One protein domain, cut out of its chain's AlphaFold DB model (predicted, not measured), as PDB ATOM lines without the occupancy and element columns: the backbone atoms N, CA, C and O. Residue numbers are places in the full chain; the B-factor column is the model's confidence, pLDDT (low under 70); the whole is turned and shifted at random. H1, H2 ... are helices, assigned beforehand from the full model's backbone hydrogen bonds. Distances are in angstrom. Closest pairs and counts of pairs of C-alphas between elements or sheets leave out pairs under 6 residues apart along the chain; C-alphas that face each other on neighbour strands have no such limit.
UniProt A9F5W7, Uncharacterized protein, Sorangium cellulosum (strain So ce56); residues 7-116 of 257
ATOM      1  N   SER A   7      -0.453  -3.427  25.788       96.06
ATOM      2  CA  SER A   7      -0.877  -3.923  24.475       96.06
ATOM      3  C   SER A   7      -2.205  -4.682  24.530       96.06
ATOM      4  O   SER A   7      -3.046  -4.490  23.660       96.06
ATOM      5  N   GLN A   8      -2.436  -5.500  25.562       96.81
ATOM      6  CA  GLN A   8      -3.709  -6.204  25.735       96.81
ATOM      7  C   GLN A   8      -4.861  -5.246  26.037       96.81
ATOM      8  O   GLN A   8      -5.976  -5.460  25.567       96.81
ATOM      9  N   VAL A   9      -4.600  -4.193  26.814       96.94
ATOM     10  CA  VAL A   9      -5.587  -3.148  27.093       96.94
ATOM     11  C   VAL A   9      -5.954  -2.434  25.794       96.94
ATOM     12  O   VAL A   9      -7.133  -2.332  25.469       96.94
ATOM     13  N   GLU A  10      -4.968  -2.032  24.990       97.56
ATOM     14  CA  GLU A  10      -5.213  -1.460  23.664       97.56
ATOM     15  C   GLU A  10      -6.039  -2.394  22.762       97.56
ATOM     16  O   GLU A  10      -7.044  -1.955  22.192       97.56
ATOM     17  N   SER A  11      -5.673  -3.676  22.664       98.44
ATOM     18  CA  SER A  11      -6.430  -4.673  21.898       98.44
ATOM     19  C   SER A  11      -7.877  -4.799  22.381       98.44
ATOM     20  O   SER A  11      -8.788  -4.812  21.552       98.44
ATOM     21  N   PHE A  12      -8.105  -4.807  23.698       98.25
ATOM     22  CA  PHE A  12      -9.442  -4.842  24.291       98.25
ATOM     23  C   PHE A  12     -10.309  -3.660  23.839       98.25
ATOM     24  O   PHE A  12     -11.446  -3.874  23.407       98.25
ATOM     25  N   TYR A  13      -9.784  -2.429  23.882       98.25
ATOM     26  CA  TYR A  13     -10.536  -1.247  23.447       98.25
ATOM     27  C   TYR A  13     -10.782  -1.245  21.938       98.25
ATOM     28  O   TYR A  13     -11.893  -0.940  21.505       98.25
ATOM     29  N   ARG A  14      -9.785  -1.617  21.125       98.31
ATOM     30  CA  ARG A  14      -9.940  -1.721  19.664       98.31
ATOM     31  C   ARG A  14     -11.038  -2.718  19.294       98.31
ATOM     32  O   ARG A  14     -11.947  -2.381  18.538       98.31
ATOM     33  N   ALA A  15     -10.985  -3.915  19.873       98.44
ATOM     34  CA  ALA A  15     -11.998  -4.949  19.704       98.44
ATOM     35  C   ALA A  15     -13.378  -4.506  20.213       98.44
ATOM     36  O   ALA A  15     -14.383  -4.713  19.530       98.44
ATOM     37  N   GLY A  16     -13.430  -3.852  21.376       97.69
ATOM     38  CA  GLY A  16     -14.662  -3.331  21.965       97.69
ATOM     39  C   GLY A  16     -15.340  -2.298  21.067       97.69
ATOM     40  O   GLY A  16     -16.534  -2.396  20.804       97.69
ATOM     41  N   VAL A  17     -14.582  -1.352  20.508       96.75
ATOM     42  CA  VAL A  17     -15.121  -0.343  19.585       96.75
ATOM     43  C   VAL A  17     -15.629  -0.977  18.286       96.75
ATOM     44  O   VAL A  17     -16.719  -0.629  17.830       96.75
ATOM     45  N   LEU A  18     -14.903  -1.945  17.713       96.75
ATOM     46  CA  LEU A  18     -15.361  -2.702  16.538       96.75
ATOM     47  C   LEU A  18     -16.683  -3.435  16.811       96.75
ATOM     48  O   LEU A  18     -17.626  -3.340  16.022       96.75
ATOM     49  N   GLY A  19     -16.765  -4.126  17.949       96.38
ATOM     50  CA  GLY A  19     -17.966  -4.829  18.384       96.38
ATOM     51  C   GLY A  19     -19.153  -3.896  18.616       96.38
ATOM     52  O   GLY A  19     -20.254  -4.164  18.136       96.38
ATOM     53  N   LEU A  20     -18.921  -2.767  19.290       95.38
ATOM     54  CA  LEU A  20     -19.948  -1.769  19.574       95.38
ATOM     55  C   LEU A  20     -20.528  -1.176  18.287       95.38
ATOM     56  O   LEU A  20     -21.745  -1.097  18.144       95.38
ATOM     57  N   ARG A  21     -19.670  -0.827  17.319       94.12
ATOM     58  CA  ARG A  21     -20.105  -0.355  15.994       94.12
ATOM     59  C   ARG A  21     -20.992  -1.364  15.286       94.12
ATOM     60  O   ARG A  21     -22.023  -0.990  14.738       94.12
ATOM     61  N   ALA A  22     -20.593  -2.631  15.292       94.50
ATOM     62  CA  ALA A  22     -21.342  -3.683  14.624       94.50
ATOM     63  C   ALA A  22     -22.714  -3.921  15.276       94.50
ATOM     64  O   ALA A  22     -23.701  -4.118  14.566       94.50
ATOM     65  N   LEU A  23     -22.800  -3.848  16.608       93.00
ATOM     66  CA  LEU A  23     -24.073  -3.923  17.327       93.00
ATOM     67  C   LEU A  23     -24.963  -2.707  17.042       93.00
ATOM     68  O   LEU A  23     -26.139  -2.886  16.732       93.00
ATOM     69  N   GLU A  24     -24.415  -1.488  17.060       91.50
ATOM     70  CA  GLU A  24     -25.165  -0.269  16.717       91.50
ATOM     71  C   GLU A  24     -25.715  -0.312  15.285       91.50
ATOM     72  O   GLU A  24     -26.885   0.013  15.065       91.50
ATOM     73  N   ALA A  25     -24.901  -0.764  14.326       90.75
ATOM     74  CA  ALA A  25     -25.311  -0.954  12.938       90.75
ATOM     75  C   ALA A  25     -26.452  -1.978  12.814       90.75
ATOM     76  O   ALA A  25     -27.392  -1.773  12.048       90.75
ATOM     77  N   ARG A  26     -26.411  -3.066  13.598       88.38
ATOM     78  CA  ARG A  26     -27.461  -4.098  13.604       88.38
ATOM     79  C   ARG A  26     -28.756  -3.617  14.259       88.38
ATOM     80  O   ARG A  26     -29.836  -3.992  13.817       88.38
ATOM     81  N   GLU A  27     -28.659  -2.821  15.321       85.06
ATOM     82  CA  GLU A  27     -29.826  -2.260  16.005       85.06
ATOM     83  C   GLU A  27     -30.495  -1.136  15.201       85.06
ATOM     84  O   GLU A  27     -31.677  -0.869  15.416       85.06
ATOM     85  N   GLY A  28     -29.765  -0.480  14.290       71.62
ATOM     86  CA  GLY A  28     -30.283   0.574  13.413       71.62
ATOM     87  C   GLY A  28     -30.613   1.882  14.136       71.62
ATOM     88  O   GLY A  28     -31.405   2.676  13.636       71.62
ATOM     89  N   ARG A  29     -30.057   2.099  15.337       65.81
ATOM     90  CA  ARG A  29     -30.430   3.234  16.201       65.81
ATOM     91  C   ARG A  29     -29.374   4.332  16.306       65.81
ATOM     92  O   ARG A  29     -29.743   5.432  16.701       65.81
ATOM     93  N   GLY A  30     -28.103   4.057  15.984       66.50
ATOM     94  CA  GLY A  30     -27.014   5.051  16.009       66.50
ATOM     95  C   GLY A  30     -26.962   5.887  17.296       66.50
ATOM     96  O   GLY A  30     -26.708   7.087  17.248       66.50
ATOM     97  N   ARG A  31     -27.301   5.284  18.443       73.62
ATOM     98  CA  ARG A  31     -27.486   5.995  19.721       73.62
ATOM     99  C   ARG A  31     -26.164   6.237  20.420       73.62
ATOM    100  O   ARG A  31     -25.985   7.271  21.056       73.62
ATOM    101  N   ARG A  32     -25.258   5.266  20.333       78.19
ATOM    102  CA  ARG A  32     -23.985   5.294  21.064       78.19
ATOM    103  C   ARG A  32     -22.872   5.981  20.284       78.19
ATOM    104  O   ARG A  32     -21.937   6.515  20.877       78.19
ATOM    105  N   LEU A  33     -22.971   5.962  18.958       78.50
ATOM    106  CA  LEU A  33     -21.932   6.399  18.034       78.50
ATOM    107  C   LEU A  33     -22.516   7.334  16.971       78.50
ATOM    108  O   LEU A  33     -23.653   7.160  16.548       78.50
ATOM    109  N   GLY A  34     -21.719   8.312  16.539       76.19
ATOM    110  CA  GLY A  34     -22.088   9.281  15.506       76.19
ATOM    111  C   GLY A  34     -22.307  10.713  16.023       76.19
ATOM    112  O   GLY A  34     -22.156  10.984  17.220       76.19
ATOM    113  N   PRO A  35     -22.676  11.658  15.134       77.38
ATOM    114  CA  PRO A  35     -22.642  13.095  15.431       77.38
ATOM    115  C   PRO A  35     -23.543  13.543  16.591       77.38
ATOM    116  O   PRO A  35     -23.181  14.449  17.340       77.38
ATOM    117  N   ALA A  36     -24.707  12.911  16.767       78.19
ATOM    118  CA  ALA A  36     -25.625  13.230  17.863       78.19
ATOM    119  C   ALA A  36     -25.084  12.760  19.226       78.19
ATOM    120  O   ALA A  36     -25.152  13.497  20.213       78.19
ATOM    121  N   ALA A  37     -24.487  11.563  19.272       80.44
ATOM    122  CA  ALA A  37     -23.814  11.051  20.463       80.44
ATOM    123  C   ALA A  37     -22.596  11.920  20.821       80.44
ATOM    124  O   ALA A  37     -22.371  12.220  21.991       80.44
ATOM    125  N   ASP A  38     -21.853  12.395  19.815       82.31
ATOM    126  CA  ASP A  38     -20.750  13.346  20.003       82.31
ATOM    127  C   ASP A  38     -21.220  14.678  20.588       82.31
ATOM    128  O   ASP A  38     -20.591  15.199  21.509       82.31
ATOM    129  N   ALA A  39     -22.310  15.245  20.063       82.56
ATOM    130  CA  ALA A  39     -22.875  16.489  20.580       82.56
ATOM    131  C   ALA A  39     -23.337  16.327  22.037       82.56
ATOM    132  O   ALA A  39     -23.022  17.169  22.877       82.56
ATOM    133  N   THR A  40     -24.002  15.209  22.343       82.88
ATOM    134  CA  THR A  40     -24.444  14.864  23.703       82.88
ATOM    135  C   THR A  40     -23.255  14.728  24.652       82.88
ATOM    136  O   THR A  40     -23.259  15.320  25.726       82.88
ATOM    137  N   TRP A  41     -22.198  14.026  24.235       87.62
ATOM    138  CA  TRP A  41     -20.972  13.902  25.022       87.62
ATOM    139  C   TRP A  41     -20.311  15.256  25.290       87.62
ATOM    140  O   TRP A  41     -19.912  15.532  26.417       87.62
ATOM    141  N   ARG A  42     -20.209  16.126  24.276       84.69
ATOM    142  CA  ARG A  42     -19.620  17.465  24.441       84.69
ATOM    143  C   ARG A  42     -20.404  18.331  25.423       84.69
ATOM    144  O   ARG A  42     -19.777  19.118  26.118       84.69
ATOM    145  N   ALA A  43     -21.728  18.190  25.466       84.38
ATOM    146  CA  ALA A  43     -22.567  18.876  26.444       84.38
ATOM    147  C   ALA A  43     -22.421  18.271  27.851       84.38
ATOM    148  O   ALA A  43     -22.373  19.011  28.827       84.38
ATOM    149  N   PHE A  44     -22.325  16.942  27.952       84.56
ATOM    150  CA  PHE A  44     -22.206  16.223  29.222       84.56
ATOM    151  C   PHE A  44     -20.847  16.409  29.904       84.56
ATOM    152  O   PHE A  44     -20.803  16.617  31.110       84.56
ATOM    153  N   ARG A  45     -19.745  16.348  29.149       83.75
ATOM    154  CA  ARG A  45     -18.383  16.353  29.711       83.75
ATOM    155  C   ARG A  45     -17.983  17.657  30.416       83.75
ATOM    156  O   ARG A  45     -16.914  17.694  31.008       83.75
ATOM    157  N   GLY A  46     -18.794  18.711  30.298       76.50
ATOM    158  CA  GLY A  46     -18.566  19.989  30.965       76.50
ATOM    159  C   GLY A  46     -17.264  20.680  30.548       76.50
ATOM    160  O   GLY A  46     -16.895  20.689  29.366       76.50
ATOM    161  N   ASP A  47     -16.604  21.289  31.535       74.19
ATOM    162  CA  ASP A  47     -15.374  22.050  31.342       74.19
ATOM    163  C   ASP A  47     -14.190  21.150  30.930       74.19
ATOM    164  O   ASP A  47     -14.077  19.998  31.364       74.19
ATOM    165  N   PRO A  48     -13.261  21.652  30.093       63.03
ATOM    166  CA  PRO A  48     -12.070  20.904  29.707       63.03
ATOM    167  C   PRO A  48     -11.211  20.536  30.931       63.03
ATOM    168  O   PRO A  48     -10.520  21.389  31.482       63.03
ATOM    169  N   GLY A  49     -11.214  19.260  31.327       62.53
ATOM    170  CA  GLY A  49     -10.363  18.735  32.403       62.53
ATOM    171  C   GLY A  49     -11.046  17.744  33.347       62.53
ATOM    172  O   GLY A  49     -10.336  16.993  34.010       62.53
ATOM    173  N   GLU A  50     -12.382  17.704  33.386       79.06
ATOM    174  CA  GLU A  50     -13.121  16.788  34.273       79.06
ATOM    175  C   GLU A  50     -13.366  15.410  33.650       79.06
ATOM    176  O   GLU A  50     -13.227  14.396  34.329       79.06
ATOM    177  N   LEU A  51     -13.703  15.369  32.357       86.75
ATOM    178  CA  LEU A  51     -13.946  14.139  31.606       86.75
ATOM    179  C   LEU A  51     -13.318  14.223  30.213       86.75
ATOM    180  O   LEU A  51     -13.483  15.209  29.483       86.75
ATOM    181  N   ASP A  52     -12.618  13.165  29.817       89.69
ATOM    182  CA  ASP A  52     -11.925  13.065  28.542       89.69
ATOM    183  C   ASP A  52     -12.403  11.886  27.671       89.69
ATOM    184  O   ASP A  52     -13.344  11.157  27.979       89.69
ATOM    185  N   ASP A  53     -11.803  11.745  26.489       90.44
ATOM    186  CA  ASP A  53     -12.204  10.746  25.494       90.44
ATOM    187  C   ASP A  53     -12.029   9.292  25.988       90.44
ATOM    188  O   ASP A  53     -12.671   8.385  25.453       90.44
ATOM    189  N   ARG A  54     -11.195   9.053  27.010       92.56
ATOM    190  CA  ARG A  54     -11.054   7.747  27.673       92.56
ATOM    191  C   ARG A  54     -12.281   7.443  28.510       92.56
ATOM    192  O   ARG A  54     -12.861   6.376  28.342       92.56
ATOM    193  N   ASP A  55     -12.715   8.404  29.325       91.31
ATOM    194  CA  ASP A  55     -13.903   8.265  30.170       91.31
ATOM    195  C   ASP A  55     -15.135   7.979  29.312       91.31
ATOM    196  O   ASP A  55     -15.956   7.121  29.635       91.31
ATOM    197  N   ARG A  56     -15.224   8.632  28.145       92.62
ATOM    198  CA  ARG A  56     -16.275   8.340  27.169       92.62
ATOM    199  C   ARG A  56     -16.268   6.880  26.723       92.62
ATOM    200  O   ARG A  56     -17.330   6.261  26.675       92.62
ATOM    201  N   LEU A  57     -15.110   6.343  26.337       93.75
ATOM    202  CA  LEU A  57     -15.008   4.946  25.909       93.75
ATOM    203  C   LEU A  57     -15.346   3.992  27.052       93.75
ATOM    204  O   LEU A  57     -16.101   3.048  26.832       93.75
ATOM    205  N   ASP A  58     -14.854   4.257  28.259       93.50
ATOM    206  CA  ASP A  58     -15.147   3.441  29.437       93.50
ATOM    207  C   ASP A  58     -16.647   3.408  29.726       93.50
ATOM    208  O   ASP A  58     -17.202   2.330  29.925       93.50
ATOM    209  N   LEU A  59     -17.334   4.551  29.663       92.25
ATOM    210  CA  LEU A  59     -18.788   4.627  29.834       92.25
ATOM    211  C   LEU A  59     -19.547   3.847  28.751       92.25
ATOM    212  O   LEU A  59     -20.477   3.107  29.069       92.25
ATOM    213  N   LEU A  60     -19.141   3.966  27.483       93.69
ATOM    214  CA  LEU A  60     -19.765   3.228  26.378       93.69
ATOM    215  C   LEU A  60     -19.590   1.711  26.525       93.69
ATOM    216  O   LEU A  60     -20.527   0.947  26.289       93.69
ATOM    217  N   LEU A  61     -18.398   1.267  26.921       94.94
ATOM    218  CA  LEU A  61     -18.110  -0.148  27.137       94.94
ATOM    219  C   LEU A  61     -18.776  -0.673  28.416       94.94
ATOM    220  O   LEU A  61     -19.248  -1.806  28.411       94.94
ATOM    221  N   ARG A  62     -18.885   0.139  29.478       93.62
ATOM    222  CA  ARG A  62     -19.657  -0.168  30.696       93.62
ATOM    223  C   ARG A  62     -21.139  -0.386  30.383       93.62
ATOM    224  O   ARG A  62     -21.693  -1.396  30.807       93.62
ATOM    225  N   ASP A  63     -21.754   0.502  29.598       92.25
ATOM    226  CA  ASP A  63     -23.141   0.339  29.131       92.25
ATOM    227  C   ASP A  63     -23.312  -0.970  28.346       92.25
ATOM    228  O   ASP A  63     -24.192  -1.779  28.639       92.25
ATOM    229  N   ALA A  64     -22.419  -1.236  27.391       93.69
ATOM    230  CA  ALA A  64     -22.474  -2.461  26.599       93.69
ATOM    231  C   ALA A  64     -22.220  -3.729  27.442       93.69
ATOM    232  O   ALA A  64     -22.811  -4.782  27.178       93.69
ATOM    233  N   ALA A  65     -21.373  -3.638  28.470       94.88
ATOM    234  CA  ALA A  65     -21.045  -4.726  29.387       94.88
ATOM    235  C   ALA A  65     -22.223  -5.155  30.268       94.88
ATOM    236  O   ALA A  65     -22.266  -6.320  30.661       94.88
ATOM    237  N   ALA A  66     -23.182  -4.264  30.541       92.06
ATOM    238  CA  ALA A  66     -24.395  -4.614  31.278       92.06
ATOM    239  C   ALA A  66     -25.208  -5.707  30.558       92.06
ATOM    240  O   ALA A  66     -25.794  -6.572  31.205       92.06
ATOM    241  N   THR A  67     -25.192  -5.702  29.222       92.56
ATOM    242  CA  THR A  67     -25.898  -6.696  28.397       92.56
ATOM    243  C   THR A  67     -24.979  -7.821  27.925       92.56
ATOM    244  O   THR A  67     -25.362  -8.988  27.950       92.56
ATOM    245  N   TYR A  68     -23.754  -7.495  27.498       95.69
ATOM    246  CA  TYR A  68     -22.820  -8.452  26.897       95.69
ATOM    247  C   TYR A  68     -21.480  -8.467  27.650       95.69
ATOM    248  O   TYR A  68     -20.447  -8.044  27.121       95.69
ATOM    249  N   PRO A  69     -21.446  -8.965  28.897       95.94
ATOM    250  CA  PRO A  69     -20.281  -8.814  29.762       95.94
ATOM    251  C   PRO A  69     -19.035  -9.537  29.230       95.94
ATOM    252  O   PRO A  69     -17.933  -9.022  29.361       95.94
ATOM    253  N   LEU A  70     -19.164 -10.686  28.559       96.88
ATOM    254  CA  LEU A  70     -17.997 -11.358  27.968       96.88
ATOM    255  C   LEU A  70     -17.423 -10.614  26.743       96.88
ATOM    256  O   LEU A  70     -16.279 -10.844  26.377       96.88
ATOM    257  N   ALA A  71     -18.188  -9.713  26.122       97.62
ATOM    258  CA  ALA A  71     -17.738  -8.909  24.985       97.62
ATOM    259  C   ALA A  71     -17.091  -7.575  25.402       97.62
ATOM    260  O   ALA A  71     -16.212  -7.071  24.698       97.62
ATOM    261  N   PHE A  72     -17.511  -7.002  26.537       97.62
ATOM    262  CA  PHE A  72     -17.146  -5.627  26.905       97.62
ATOM    263  C   PHE A  72     -16.691  -5.428  28.353       97.62
ATOM    264  O   PHE A  72     -16.214  -4.344  28.667       97.62
ATOM    265  N   ALA A  73     -16.800  -6.425  29.239       96.25
ATOM    266  CA  ALA A  73     -16.360  -6.296  30.628       96.25
ATOM    267  C   ALA A  73     -14.936  -6.851  30.808       96.25
ATOM    268  O   ALA A  73     -14.756  -8.078  30.752       96.25
ATOM    269  N   PRO A  74     -13.931  -6.005  31.111       95.38
ATOM    270  CA  PRO A  74     -12.584  -6.466  31.425       95.38
ATOM    271  C   PRO A  74     -12.546  -7.572  32.478       95.38
ATOM    272  O   PRO A  74     -11.839  -8.561  32.296       95.38
ATOM    273  N   ARG A  75     -13.375  -7.487  33.524       94.38
ATOM    274  CA  ARG A  75     -13.437  -8.523  34.564       94.38
ATOM    275  C   ARG A  75     -13.733  -9.924  34.024       94.38
ATOM    276  O   ARG A  75     -13.181 -10.899  34.519       94.38
ATOM    277  N   ARG A  76     -14.575 -10.050  32.991       94.62
ATOM    278  CA  ARG A  76     -14.897 -11.347  32.372       94.62
ATOM    279  C   ARG A  76     -13.837 -11.749  31.350       94.62
ATOM    280  O   ARG A  76     -13.441 -12.909  31.303       94.62
ATOM    281  N   ILE A  77     -13.343 -10.790  30.571       96.25
ATOM    282  CA  ILE A  77     -12.367 -11.017  29.496       96.25
ATOM    283  C   ILE A  77     -10.987 -11.376  30.049       96.25
ATOM    284  O   ILE A  77     -10.330 -12.275  29.533       96.25
ATOM    285  N   PHE A  78     -10.550 -10.746  31.131       95.00
ATOM    286  CA  PHE A  78      -9.262 -11.009  31.779       95.00
ATOM    287  C   PHE A  78      -9.377 -11.939  32.992       95.00
ATOM    288  O   PHE A  78      -8.373 -12.197  33.648       95.00
ATOM    289  N   ALA A  79     -10.579 -12.461  33.271       91.88
ATOM    290  CA  ALA A  79     -10.873 -13.284  34.444       91.88
ATOM    291  C   ALA A  79     -10.396 -12.621  35.755       91.88
ATOM    292  O   ALA A  79      -9.719 -13.241  36.576       91.88
ATOM    293  N   LEU A  80     -10.734 -11.337  35.933       90.12
ATOM    294  CA  LEU A  80     -10.366 -10.574  37.122       90.12
ATOM    295  C   LEU A  80     -11.234 -11.000  38.312       90.12
ATOM    296  O   LEU A  80     -12.437 -10.735  38.339       90.12
ATOM    297  N   ALA A  81     -10.633 -11.682  39.286       84.69
ATOM    298  CA  ALA A  81     -11.285 -12.061  40.533       84.69
ATOM    299  C   ALA A  81     -11.548 -10.847  41.441       84.69
ATOM    300  O   ALA A  81     -10.824  -9.856  41.403       84.69
ATOM    301  N   GLY A  82     -12.569 -10.956  42.297       83.19
ATOM    302  CA  GLY A  82     -12.855  -9.969  43.346       83.19
ATOM    303  C   GLY A  82     -13.627  -8.724  42.897       83.19
ATOM    304  O   GLY A  82     -13.914  -7.875  43.734       83.19
ATOM    305  N   LEU A  83     -14.000  -8.621  41.618       87.44
ATOM    306  CA  LEU A  83     -14.861  -7.550  41.114       87.44
ATOM    307  C   LEU A  83     -16.333  -7.974  41.112       87.44
ATOM    308  O   LEU A  83     -16.669  -9.086  40.694       87.44
ATOM    309  N   ALA A  84     -17.200  -7.067  41.567       86.31
ATOM    310  CA  ALA A  84     -18.646  -7.243  41.541       86.31
ATOM    311  C   ALA A  84     -19.179  -7.328  40.100       86.31
ATOM    312  O   ALA A  84     -18.510  -6.940  39.136       86.31
ATOM    313  N   ASP A  85     -20.389  -7.868  39.932       81.12
ATOM    314  CA  ASP A  85     -20.941  -8.081  38.594       81.12
ATOM    315  C   ASP A  85     -21.238  -6.770  37.839       81.12
ATOM    316  O   ASP A  85     -21.135  -6.745  36.607       81.12
ATOM    317  N   ASP A  86     -21.531  -5.701  38.576       84.00
ATOM    318  CA  ASP A  86     -21.831  -4.343  38.121       84.00
ATOM    319  C   ASP A  86     -20.601  -3.421  38.019       84.00
ATOM    320  O   ASP A  86     -20.714  -2.327  37.470       84.00
ATOM    321  N   GLU A  87     -19.415  -3.868  38.455       88.75
ATOM    322  CA  GLU A  87     -18.152  -3.131  38.314       88.75
ATOM    323  C   GLU A  87     -17.227  -3.816  37.285       88.75
ATOM    324  O   GLU A  87     -16.370  -4.630  37.641       88.75
ATOM    325  N   PRO A  88     -17.395  -3.540  35.975       87.69
ATOM    326  CA  PRO A  88     -16.712  -4.277  34.911       87.69
ATOM    327  C   PRO A  88     -15.197  -4.036  34.808       87.69
ATOM    328  O   PRO A  88     -14.513  -4.906  34.262       87.69
ATOM    329  N   PHE A  89     -14.674  -2.898  35.279       90.00
ATOM    330  CA  PHE A  89     -13.284  -2.475  35.047       90.00
ATOM    331  C   PHE A  89     -12.453  -2.604  36.329       90.00
ATOM    332  O   PHE A  89     -11.331  -3.105  36.285       90.00
ATOM    333  N   GLY A  90     -13.024  -2.234  37.478       86.62
ATOM    334  CA  GLY A  90     -12.300  -2.156  38.742       86.62
ATOM    335  C   GLY A  90     -11.433  -0.899  38.833       86.62
ATOM    336  O   GLY A  90     -11.085  -0.275  37.832       86.62
ATOM    337  N   HIS A  91     -11.073  -0.520  40.057       85.25
ATOM    338  CA  HIS A  91     -10.326   0.713  40.327       85.25
ATOM    339  C   HIS A  91      -8.872   0.693  39.820       85.25
ATOM    340  O   HIS A  91      -8.289   1.749  39.608       85.25
ATOM    341  N   GLU A  92      -8.288  -0.493  39.615       85.69
ATOM    342  CA  GLU A  92      -6.911  -0.665  39.124       85.69
ATOM    343  C   GLU A  92      -6.826  -0.777  37.594       85.69
ATOM    344  O   GLU A  92      -5.754  -1.054  37.050       85.69
ATOM    345  N   TRP A  93      -7.942  -0.606  36.875       91.56
ATOM    346  CA  TRP A  93      -7.919  -0.677  35.419       91.56
ATOM    347  C   TRP A  93      -7.059   0.457  34.846       91.56
ATOM    348  O   TRP A  93      -7.358   1.627  35.087       91.56
ATOM    349  N   PRO A  94      -6.009   0.154  34.061       90.69
ATOM    350  CA  PRO A  94      -5.045   1.168  33.631       90.69
ATOM    351  C   PRO A  94      -5.624   2.165  32.615       90.69
ATOM    352  O   PRO A  94      -5.037   3.226  32.395       90.69
ATOM    353  N   GLY A  95      -6.756   1.829  31.989       89.56
ATOM    354  CA  GLY A  95      -7.372   2.633  30.941       89.56
ATOM    355  C   GLY A  95      -6.523   2.722  29.669       89.56
ATOM    356  O   GLY A  95      -5.437   2.150  29.551       89.56
ATOM    357  N   LEU A  96      -7.038   3.444  28.679       93.31
ATOM    358  CA  LEU A  96      -6.356   3.688  27.407       93.31
ATOM    359  C   LEU A  96      -5.638   5.046  27.427       93.31
ATOM    360  O   LEU A  96      -6.120   5.953  28.088       93.31
ATOM    361  N   PRO A  97      -4.549   5.289  26.679       92.62
ATOM    362  CA  PRO A  97      -4.041   6.650  26.492       92.62
ATOM    363  C   PRO A  97      -5.067   7.571  25.794       92.62
ATOM    364  O   PRO A  97      -5.694   7.167  24.814       92.62
ATOM    365  N   VAL A  98      -5.184   8.839  26.225       91.56
ATOM    366  CA  VAL A  98      -6.190   9.809  25.712       91.56
ATOM    367  C   VAL A  98      -6.166   9.941  24.191       91.56
ATOM    368  O   VAL A  98      -7.208   9.930  23.538       91.56
ATOM    369  N   ASN A  99      -4.974  10.063  23.606       93.12
ATOM    370  CA  ASN A  99      -4.832  10.258  22.163       93.12
ATOM    371  C   ASN A  99      -5.335   9.051  21.368       93.12
ATOM    372  O   ASN A  99      -5.919   9.216  20.297       93.12
ATOM    373  N   LEU A 100      -5.141   7.848  21.909       94.62
ATOM    374  CA  LEU A 100      -5.623   6.625  21.293       94.62
ATOM    375  C   LEU A 100      -7.144   6.502  21.442       94.62
ATOM    376  O   LEU A 100      -7.818   6.219  20.455       94.62
ATOM    377  N   ALA A 101      -7.697   6.820  22.616       94.31
ATOM    378  CA  ALA A 101      -9.145   6.866  22.831       94.31
ATOM    379  C   ALA A 101      -9.845   7.809  21.840       94.31
ATOM    380  O   ALA A 101     -10.810   7.429  21.172       94.31
ATOM    381  N   ARG A 102      -9.286   9.008  21.655       92.50
ATOM    382  CA  ARG A 102      -9.761   9.980  20.667       92.50
ATOM    383  C   ARG A 102      -9.723   9.443  19.240       92.50
ATOM    384  O   ARG A 102     -10.654   9.696  18.477       92.50
ATOM    385  N   SER A 103      -8.650   8.742  18.864       94.31
ATOM    386  CA  SER A 103      -8.542   8.133  17.533       94.31
ATOM    387  C   SER A 103      -9.646   7.105  17.322       94.31
ATOM    388  O   SER A 103     -10.369   7.190  16.338       94.31
ATOM    389  N   LEU A 104      -9.842   6.196  18.283       94.69
ATOM    390  CA  LEU A 104     -10.853   5.147  18.175       94.69
ATOM    391  C   LEU A 104     -12.270   5.707  18.066       94.69
ATOM    392  O   LEU A 104     -13.050   5.229  17.248       94.69
ATOM    393  N   LEU A 105     -12.605   6.737  18.847       91.81
ATOM    394  CA  LEU A 105     -13.909   7.400  18.761       91.81
ATOM    395  C   LEU A 105     -14.130   8.065  17.400       91.81
ATOM    396  O   LEU A 105     -15.221   7.970  16.841       91.81
ATOM    397  N   ARG A 106     -13.095   8.710  16.848       90.25
ATOM    398  CA  ARG A 106     -13.157   9.316  15.513       90.25
ATOM    399  C   ARG A 106     -13.382   8.257  14.438       90.25
ATOM    400  O   ARG A 106     -14.266   8.426  13.605       90.25
ATOM    401  N   ASP A 107     -12.622   7.168  14.486       88.75
ATOM    402  CA  ASP A 107     -12.734   6.062  13.532       88.75
ATOM    403  C   ASP A 107     -14.098   5.360  13.653       88.75
ATOM    404  O   ASP A 107     -14.647   4.852  12.671       88.75
ATOM    405  N   ALA A 108     -14.684   5.367  14.854       87.50
ATOM    406  CA  ALA A 108     -15.984   4.771  15.120       87.50
ATOM    407  C   ALA A 108     -17.182   5.583  14.626       87.50
ATOM    408  O   ALA A 108     -18.234   4.997  14.375       87.50
ATOM    409  N   ALA A 109     -17.022   6.897  14.459       81.75
ATOM    410  CA  ALA A 109     -18.073   7.805  14.001       81.75
ATOM    411  C   ALA A 109     -18.360   7.721  12.487       81.75
ATOM    412  O   ALA A 109     -19.216   8.453  11.991       81.75
ATOM    413  N   GLY A 110     -17.638   6.865  11.752       78.44
ATOM    414  CA  GLY A 110     -17.880   6.604  10.334       78.44
ATOM    415  C   GLY A 110     -19.191   5.856  10.064       78.44
ATOM    416  O   GLY A 110     -20.005   5.646  10.960       78.44
ATOM    417  N   ASP A 111     -19.378   5.418   8.817       79.12
ATOM    418  CA  ASP A 111     -20.593   4.717   8.385       79.12
ATOM    419  C   ASP A 111     -20.935   3.508   9.287       79.12
ATOM    420  O   ASP A 111     -20.058   2.717   9.659       79.12
ATOM    421  N   LEU A 112     -22.220   3.393   9.644       83.00
ATOM    422  CA  LEU A 112     -22.800   2.343  10.491       83.00
ATOM    423  C   LEU A 112     -23.661   1.378   9.659       83.00
ATOM    424  O   LEU A 112     -24.735   0.953  10.083       83.00
ATOM    425  N   SER A 113     -23.186   1.019   8.468       84.81
ATOM    426  CA  SER A 113     -23.819  -0.012   7.650       84.81
ATOM    427  C   SER A 113     -23.690  -1.401   8.299       84.81
ATOM    428  O   SER A 113     -22.608  -1.749   8.789       84.81
ATOM    429  N   PRO A 114     -24.751  -2.234   8.292       86.62
ATOM    430  CA  PRO A 114     -24.679  -3.613   8.761       86.62
ATOM    431  C   PRO A 114     -23.588  -4.406   8.038       86.62
ATOM    432  O   PRO A 114     -23.473  -4.373   6.813       86.62
ATOM    433  N   ARG A 115     -22.803  -5.162   8.807       90.56
ATOM    434  CA  ARG A 115     -21.712  -6.002   8.302       90.56
ATOM    435  C   ARG A 115     -21.931  -7.463   8.696       90.56
ATOM    436  O   ARG A 115     -22.422  -7.713   9.798       90.56
ATOM    437  N   PRO A 116     -21.532  -8.440   7.860       91.81
ATOM    438  CA  PRO A 116     -21.560  -9.848   8.246       91.81
ATOM    439  C   PRO A 116     -20.730 -10.098   9.512       91.81
ATOM    440  O   PRO A 116     -19.588  -9.636   9.600       91.81
TER     441      PRO A 116
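AT A GLANCE: This is residues 7 to 116 of the 257 residues of an uncharacterized protein of Sorangium cellulosum (strain So ce56) (UniProt A9F5W7). Two helices, H1 and H6, run side by side, and a third, H3, meets the first part of H6 with its own first residues, 53 to 57, making a corner there, and then crosses H1 steeply, the centres of the three making a triangle. H2 lies out beside the first part of H3, while the very short H4 and H5 lie toward the other end of H3 and lead into a long loop, residues 78 to 97. The printed part has 110 residues with six named helices, H1 to H6 in order, and no named strand; its class is all helix. The whole is compact, with a radius of gyration of the C-alphas of 13.8 A, and spans 39 by 37 by 25 A.

HOW THE PARTS SIT: H1, residues 7 to 27, touches H6, residues 98 to 108, with residues 14 to 21 alone, at a shallow tilt of 28 degrees, the same way; the closest C-alphas, of Arg 21 and Ala 108, are 6.6 A apart. H2, residues 35 to 44, is apart from H1 and from H6. H3, residues 53 to 67, is close to H2 but not clearly touching it, the closest C-alphas being those of Trp 41 and Arg 56, 7.6 A apart. With residues 53 to 57 alone, H3 touches H6 at a steep tilt of 58 degrees, the same way; the closest C-alphas, of Arg 54 and Ala 101, are 5.3 A apart. H3 only just touches H1, with 3 pairs of C-alphas within 8 A, at a steep tilt of 61 degrees; the closest are those of Gly 16 and Leu 61, 7.0 A apart. H4, residues 69 to 72, touches H3, with C-alphas 65 and 72 closest at 4.7 A. H5, residues 74 to 77, and H4 touch only at the corner; the closest C-alphas, of Leu 70 and Arg 76, are 5.4 A apart. Every O i to N i+4 pair is within hydrogen-bond range in H1, H2 and H6, and 10 of 11 are in H3; H4 and H5 are too short for such a pair.

IN THESE COORDINATES: H1 begins at C-alpha 7, (-0.877, -3.923, 24.475), and is 30.2 A long. H2 is 14.1 A long and H3 22.4 A, the latter beginning at C-alpha 53, (-12.204, 10.746, 25.494). H4 and H5 measure 5.3 A and 4.9 A. H6, 15.3 A long, ends at C-alpha 108, (-15.984, 4.771, 15.120).

THE WHOLE: The two C-alphas farthest apart, of Asp 47 and Pro 116, are 39.9 A apart. The printed part has no cut, and its one long link is the 20 residues from H5 to H6. The mean pLDDT of the printed part is 88.7; residues 29 to 30 and 48 to 49 are under 70.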